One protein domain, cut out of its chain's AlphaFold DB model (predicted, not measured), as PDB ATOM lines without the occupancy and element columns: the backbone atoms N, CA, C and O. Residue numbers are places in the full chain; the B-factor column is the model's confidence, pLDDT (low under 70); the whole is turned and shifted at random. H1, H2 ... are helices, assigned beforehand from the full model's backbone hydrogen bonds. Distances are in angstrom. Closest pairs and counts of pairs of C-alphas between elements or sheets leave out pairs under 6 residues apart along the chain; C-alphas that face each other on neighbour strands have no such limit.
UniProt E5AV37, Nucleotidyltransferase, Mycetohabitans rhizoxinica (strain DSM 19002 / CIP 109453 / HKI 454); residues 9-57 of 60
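Overview. This is residues 9 to 57 of the 60 residues of the protein "Nucleotidyltransferase" of Mycetohabitans rhizoxinica (strain DSM 19002 / CIP 109453 / HKI 454) (UniProt E5AV37). The model has two separate parts: the lone helix H1 at one end and, at the other, a small head of the two shorter helices H2 and H3, joined by the stretched-out link of residues 25 to 34. The printed part has 49 residues with three named helices, in the order H1, H2, H3, and no named strand; the class is all helix. The whole is loose, with a radius of gyration of the C-alphas of 13.9 A, and elongated, spanning 36 by 21 by 18 A.

Along the chain. Find C-alpha 9 at (-32.329, -6.241, -18.564); from there H1, residues 9 to 24, runs 22.4 A to C-alpha 24 at (-22.495, -5.493, 1.572). Next comes H2, residues 35 to 39, 6.1 A long. H3, residues 47 to 56, runs 14.4 A to C-alpha 56 at (-33.098, -28.849, -5.979).

Arrangement. H1 is apart from H2 and from H3. Look at Met 38 and Ile 50: their C-alphas, the closest of H2 and H3, are 6.3 A apart, and these helices are close but not clearly touching. In H1, H2 and H3, every O i to N i+4 pair is within hydrogen-bond range.

Size, cuts and confidence. The C-alphas farthest apart, of Glu 23 and His 40, are 37.2 A apart. The printed part has no cut, both links are short, and no printed residue is under 70 in pLDDT.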
ATOM      1  N   ILE A   9     -32.127  -5.463 -19.792       86.12
ATOM      2  CA  ILE A   9     -32.329  -6.241 -18.564       86.12
ATOM      3  C   ILE A   9     -30.988  -6.662 -17.955       86.12
ATOM      4  O   ILE A   9     -30.798  -6.524 -16.754       86.12
ATOM      5  N   ALA A  10     -30.042  -7.153 -18.761       84.50
ATOM      6  CA  ALA A  10     -28.729  -7.545 -18.254       84.50
ATOM      7  C   ALA A  10     -27.966  -6.354 -17.647       84.50
ATOM      8  O   ALA A  10     -27.293  -6.519 -16.634       84.50
ATOM      9  N   LEU A  11     -28.096  -5.160 -18.234       89.50
ATOM     10  CA  LEU A  11     -27.494  -3.937 -17.693       89.50
ATOM     11  C   LEU A  11     -28.176  -3.488 -16.395       89.50
ATOM     12  O   LEU A  11     -27.481  -3.150 -15.441       89.50
ATOM     13  N   ASP A  12     -29.506  -3.543 -16.336       91.94
ATOM     14  CA  ASP A  12     -30.268  -3.198 -15.131       91.94
ATOM     15  C   ASP A  12     -29.914  -4.139 -13.967       91.94
ATOM     16  O   ASP A  12     -29.664  -3.693 -12.847       91.94
ATOM     17  N   MET A  13     -29.817  -5.448 -14.235       91.25
ATOM     18  CA  MET A  13     -29.408  -6.442 -13.235       91.25
ATOM     19  C   MET A  13     -27.954  -6.251 -12.792       91.25
ATOM     20  O   MET A  13     -27.658  -6.398 -11.608       91.25
ATOM     21  N   ALA A  14     -27.055  -5.883 -13.710       90.00
ATOM     22  CA  ALA A  14     -25.670  -5.567 -13.365       90.00
ATOM     23  C   ALA A  14     -25.571  -4.331 -12.456       90.00
ATOM     24  O   ALA A  14     -24.755  -4.326 -11.537       90.00
ATOM     25  N   GLY A  15     -26.419  -3.318 -12.668       92.88
ATOM     26  CA  GLY A  15     -26.517  -2.155 -11.781       92.88
ATOM     27  C   GLY A  15     -26.884  -2.553 -10.351       92.88
ATOM     28  O   GLY A  15     -26.148  -2.236  -9.420       92.88
ATOM     29  N   ILE A  16     -27.950  -3.345 -10.190       94.19
ATOM     30  CA  ILE A  16     -28.393  -3.838  -8.873       94.19
ATOM     31  C   ILE A  16     -27.304  -4.679  -8.192       94.19
ATOM     32  O   ILE A  16     -27.048  -4.525  -7.001       94.19
ATOM     33  N   ALA A  17     -26.648  -5.569  -8.939       93.94
ATOM     34  CA  ALA A  17     -25.559  -6.386  -8.408       93.94
ATOM     35  C   ALA A  17     -24.385  -5.532  -7.902       93.94
ATOM     36  O   ALA A  17     -23.772  -5.859  -6.882       93.94
ATOM     37  N   PHE A  18     -24.090  -4.425  -8.587       94.81
ATOM     38  CA  PHE A  18     -23.039  -3.500  -8.179       94.81
ATOM     39  C   PHE A  18     -23.408  -2.729  -6.908       94.81
ATOM     40  O   PHE A  18     -22.562  -2.579  -6.025       94.81
ATOM     41  N   ASP A  19     -24.666  -2.307  -6.776       95.88
ATOM     42  CA  ASP A  19     -25.162  -1.671  -5.552       95.88
ATOM     43  C   ASP A  19     -25.012  -2.617  -4.349       95.88
ATOM     44  O   ASP A  19     -24.425  -2.241  -3.331       95.88
ATOM     45  N   VAL A  20     -25.421  -3.886  -4.492       96.62
ATOM     46  CA  VAL A  20     -25.258  -4.911  -3.442       96.62
ATOM     47  C   VAL A  20     -23.787  -5.099  -3.065       96.62
ATOM     48  O   VAL A  20     -23.467  -5.184  -1.876       96.62
ATOM     49  N   LEU A  21     -22.883  -5.136  -4.049       96.38
ATOM     50  CA  LEU A  21     -21.448  -5.261  -3.799       96.38
ATOM     51  C   LEU A  21     -20.912  -4.095  -2.966       96.38
ATOM     52  O   LEU A  21     -20.166  -4.325  -2.015       96.38
ATOM     53  N   LEU A  22     -21.282  -2.859  -3.300       97.19
ATOM     54  CA  LEU A  22     -20.815  -1.678  -2.573       97.19
ATOM     55  C   LEU A  22     -21.377  -1.607  -1.149       97.19
ATOM     56  O   LEU A  22     -20.662  -1.208  -0.231       97.19
ATOM     57  N   GLU A  23     -22.636  -1.998  -0.961       98.12
ATOM     58  CA  GLU A  23     -23.301  -1.943   0.343       98.12
ATOM     59  C   GLU A  23     -22.866  -3.069   1.285       98.12
ATOM     60  O   GLU A  23     -22.727  -2.855   2.491       98.12
ATOM     61  N   THR A  24     -22.663  -4.277   0.755       97.44
ATOM     62  CA  THR A  24     -22.495  -5.493   1.572       97.44
ATOM     63  C   THR A  24     -21.106  -6.117   1.476       97.44
ATOM     64  O   THR A  24     -20.748  -6.946   2.312       97.44
ATOM     65  N   GLY A  25     -20.318  -5.751   0.461       96.62
ATOM     66  CA  GLY A  25     -19.070  -6.431   0.114       96.62
ATOM     67  C   GLY A  25     -19.265  -7.801  -0.548       96.62
ATOM     68  O   GLY A  25     -18.282  -8.514  -0.748       96.62
ATOM     69  N   VAL A  26     -20.502  -8.190  -0.880       94.12
ATOM     70  CA  VAL A  26     -20.816  -9.467  -1.537       94.12
ATOM     71  C   VAL A  26     -20.930  -9.272  -3.046       94.12
ATOM     72  O   VAL A  26     -21.751  -8.494  -3.522       94.12
ATOM     73  N   LEU A  27     -20.130 -10.018  -3.805       90.25
ATOM     74  CA  LEU A  27     -20.203 -10.042  -5.262       90.25
ATOM     75  C   LEU A  27     -21.349 -10.953  -5.719       90.25
ATOM     76  O   LEU A  27     -21.338 -12.150  -5.441       90.25
ATOM     77  N   VAL A  28     -22.315 -10.380  -6.439       88.69
ATOM     78  CA  VAL A  28     -23.408 -11.112  -7.089       88.69
ATOM     79  C   VAL A  28     -23.158 -11.105  -8.592       88.69
ATOM     80  O   VAL A  28     -23.102 -10.046  -9.208       88.69
ATOM     81  N   GLU A  29     -23.024 -12.281  -9.195       82.88
ATOM     82  CA  GLU A  29     -22.825 -12.426 -10.637       82.88
ATOM     83  C   GLU A  29     -23.809 -13.446 -11.204       82.88
ATOM     84  O   GLU A  29     -24.154 -14.439 -10.562       82.88
ATOM     85  N   ALA A  30     -24.275 -13.195 -12.427       80.12
ATOM     86  CA  ALA A  30     -25.063 -14.175 -13.152       80.12
ATOM     87  C   ALA A  30     -24.144 -15.303 -13.636       80.12
ATOM     88  O   ALA A  30     -23.136 -15.039 -14.291       80.12
ATOM     89  N   LEU A  31     -24.522 -16.552 -13.365       82.69
ATOM     90  CA  LEU A  31     -23.888 -17.717 -13.971       82.69
ATOM     91  C   LEU A  31     -24.563 -17.993 -15.324       82.69
ATOM     92  O   LEU A  31     -25.718 -18.426 -15.333       82.69
ATOM     93  N   PRO A  32     -23.906 -17.730 -16.468       79.94
ATOM     94  CA  PRO A  32     -24.464 -18.107 -17.757       79.94
ATOM     95  C   PRO A  32     -24.514 -19.636 -17.858       79.94
ATOM     96  O   PRO A  32     -23.516 -20.300 -17.586       79.94
ATOM     97  N   LEU A  33     -25.672 -20.170 -18.244       83.19
ATOM     98  CA  LEU A  33     -25.899 -21.595 -18.479       83.19
ATOM     99  C   LEU A  33     -26.626 -21.774 -19.812       83.19
ATOM    100  O   LEU A  33     -27.619 -21.085 -20.070       83.19
ATOM    101  N   TRP A  34     -26.142 -22.698 -20.634       87.06
ATOM    102  CA  TRP A  34     -26.766 -23.069 -21.905       87.06
ATOM    103  C   TRP A  34     -27.547 -24.388 -21.795       87.06
ATOM    104  O   TRP A  34     -27.309 -25.193 -20.897       87.06
ATOM    105  N   GLU A  35     -28.504 -24.614 -22.699       89.31
ATOM    106  CA  GLU A  35     -29.317 -25.844 -22.701       89.31
ATOM    107  C   GLU A  35     -28.463 -27.106 -22.864       89.31
ATOM    108  O   GLU A  35     -28.687 -28.085 -22.158       89.31
ATOM    109  N   ASP A  36     -27.443 -27.073 -23.719       92.00
ATOM    110  CA  ASP A  36     -26.530 -28.197 -23.941       92.00
ATOM    111  C   ASP A  36     -25.699 -28.529 -22.694       92.00
ATOM    112  O   ASP A  36     -25.531 -29.701 -22.365       92.00
ATOM    113  N   GLU A  37     -25.244 -27.525 -21.941       91.38
ATOM    114  CA  GLU A  37     -24.567 -27.725 -20.649       91.38
ATOM    115  C   GLU A  37     -25.508 -28.310 -19.582       91.38
ATOM    116  O   GLU A  37     -25.079 -29.072 -18.710       91.38
ATOM    117  N   MET A  38     -26.797 -27.971 -19.650       88.50
ATOM    118  CA  MET A  38     -27.828 -28.497 -18.752       88.50
ATOM    119  C   MET A  38     -28.218 -29.940 -19.098       88.50
ATOM    120  O   MET A  38     -28.488 -30.726 -18.184       88.50
ATOM    121  N   GLU A  39     -28.250 -30.290 -20.386       93.50
ATOM    122  CA  GLU A  39     -28.483 -31.652 -20.887       93.50
ATOM    123  C   GLU A  39     -27.266 -32.563 -20.674       93.50
ATOM    124  O   GLU A  39     -27.429 -33.751 -20.378       93.50
ATOM    125  N   HIS A  40     -26.059 -31.994 -20.744       94.31
ATOM    126  CA  HIS A  40     -24.778 -32.682 -20.589       94.31
ATOM    127  C   HIS A  40     -23.932 -32.083 -19.449       94.31
ATOM    128  O   HIS A  40     -22.908 -31.436 -19.703       94.31
ATOM    129  N   PRO A  41     -24.303 -32.318 -18.171       92.19
ATOM    130  CA  PRO A  41     -23.605 -31.767 -17.006       92.19
ATOM    131  C   PRO A  41     -22.089 -32.002 -16.995       92.19
ATOM    132  O   PRO A  41     -21.344 -31.216 -16.418       92.19
ATOM    133  N   GLU A  42     -21.623 -33.102 -17.585       94.81
ATOM    134  CA  GLU A  42     -20.213 -33.479 -17.708       94.81
ATOM    135  C   GLU A  42     -19.367 -32.510 -18.541       94.81
ATOM    136  O   GLU A  42     -18.145 -32.506 -18.392       94.81
ATOM    137  N   LEU A  43     -19.997 -31.706 -19.399       90.25
ATOM    138  CA  LEU A  43     -19.315 -30.713 -20.229       90.25
ATOM    139  C   LEU A  43     -19.082 -29.396 -19.484       90.25
ATOM    140  O   LEU A  43     -18.223 -28.610 -19.882       90.25
ATOM    141  N   PHE A  44     -19.803 -29.165 -18.384       91.31
ATOM    142  CA  PHE A  44     -19.638 -27.970 -17.573       91.31
ATOM    143  C   PHE A  44     -18.448 -28.105 -16.618       91.31
ATOM    144  O   PHE A  44     -18.186 -29.175 -16.067       91.31
ATOM    145  N   SER A  45     -17.759 -26.995 -16.338       88.31
ATOM    146  CA  SER A  45     -16.599 -26.966 -15.426       88.31
ATOM    147  C   SER A  45     -16.909 -27.510 -14.025       88.31
ATOM    148  O   SER A  45     -16.019 -28.011 -13.338       88.31
ATOM    149  N   ASN A  46     -18.173 -27.425 -13.595       90.81
ATOM    150  CA  ASN A  46     -18.648 -28.008 -12.346       90.81
ATOM    151  C   ASN A  46     -19.906 -28.872 -12.568       90.81
ATOM    152  O   ASN A  46     -21.027 -28.410 -12.335       90.81
ATOM    153  N   PRO A  47     -19.754 -30.154 -12.945       93.25
ATOM    154  CA  PRO A  47     -20.894 -31.031 -13.219       93.25
ATOM    155  C   PRO A  47     -21.809 -31.257 -12.009       93.25
ATOM    156  O   PRO A  47     -22.987 -31.579 -12.155       93.25
ATOM    157  N   ALA A  48     -21.268 -31.137 -10.790       92.69
ATOM    158  CA  ALA A  48     -22.050 -31.304  -9.569       92.69
ATOM    159  C   ALA A  48     -23.043 -30.152  -9.371       92.69
ATOM    160  O   ALA A  48     -24.158 -30.404  -8.920       92.69
ATOM    161  N   LEU A  49     -22.672 -28.928  -9.758       89.94
ATOM    162  CA  LEU A  49     -23.560 -27.770  -9.699       89.94
ATOM    163  C   LEU A  49     -24.800 -27.980 -10.570       89.94
ATOM    164  O   LEU A  49     -25.913 -27.891 -10.064       89.94
ATOM    165  N   ILE A  50     -24.616 -28.355 -11.838       91.88
ATOM    166  CA  ILE A  50     -25.730 -28.605 -12.765       91.88
ATOM    167  C   ILE A  50     -26.650 -29.713 -12.234       91.88
ATOM    168  O   ILE A  50     -27.873 -29.566 -12.216       91.88
ATOM    169  N   ARG A  51     -26.079 -30.807 -11.708       92.00
ATOM    170  CA  ARG A  51     -26.867 -31.886 -11.082       92.00
ATOM    171  C   ARG A  51     -27.641 -31.425  -9.846       92.00
ATOM    172  O   ARG A  51     -28.743 -31.916  -9.609       92.00
ATOM    173  N   ASN A  52     -27.072 -30.526  -9.048       91.44
ATOM    174  CA  ASN A  52     -27.746 -29.972  -7.877       91.44
ATOM    175  C   ASN A  52     -28.877 -29.024  -8.290       91.44
ATOM    176  O   ASN A  52     -29.973 -29.156  -7.756       91.44
ATOM    177  N   ILE A  53     -28.660 -28.170  -9.296       89.31
ATOM    178  CA  ILE A  53     -29.701 -27.306  -9.873       89.31
ATOM    179  C   ILE A  53     -30.879 -28.153 -10.372       89.31
ATOM    180  O   ILE A  53     -32.018 -27.857 -10.030       89.31
ATOM    181  N   HIS A  54     -30.625 -29.248 -11.099       87.75
ATOM    182  CA  HIS A  54     -31.687 -30.168 -11.539       87.75
ATOM    183  C   HIS A  54     -32.460 -30.798 -10.379       87.75
ATOM    184  O   HIS A  54     -33.679 -30.934 -10.442       87.75
ATOM    185  N   ARG A  55     -31.756 -31.214  -9.321       89.56
ATOM    186  CA  ARG A  55     -32.368 -31.896  -8.172       89.56
ATOM    187  C   ARG A  55     -33.166 -30.945  -7.280       89.56
ATOM    188  O   ARG A  55     -34.198 -31.344  -6.748       89.56
ATOM    189  N   GLU A  56     -32.652 -29.742  -7.058       87.69
ATOM    190  CA  GLU A  56     -33.098 -28.849  -5.979       87.69
ATOM    191  C   GLU A  56     -33.733 -27.556  -6.498       87.69
ATOM    192  O   GLU A  56     -34.457 -26.897  -5.757       87.69
ATOM    193  N   GLY A  57     -33.487 -27.186  -7.757       74.94
ATOM    194  CA  GLY A  57     -33.901 -25.903  -8.329       74.94
ATOM    195  C   GLY A  57     -33.112 -24.703  -7.794       74.94
ATOM    196  O   GLY A  57     -33.525 -23.566  -8.008       74.94
TER     197      GLY A  57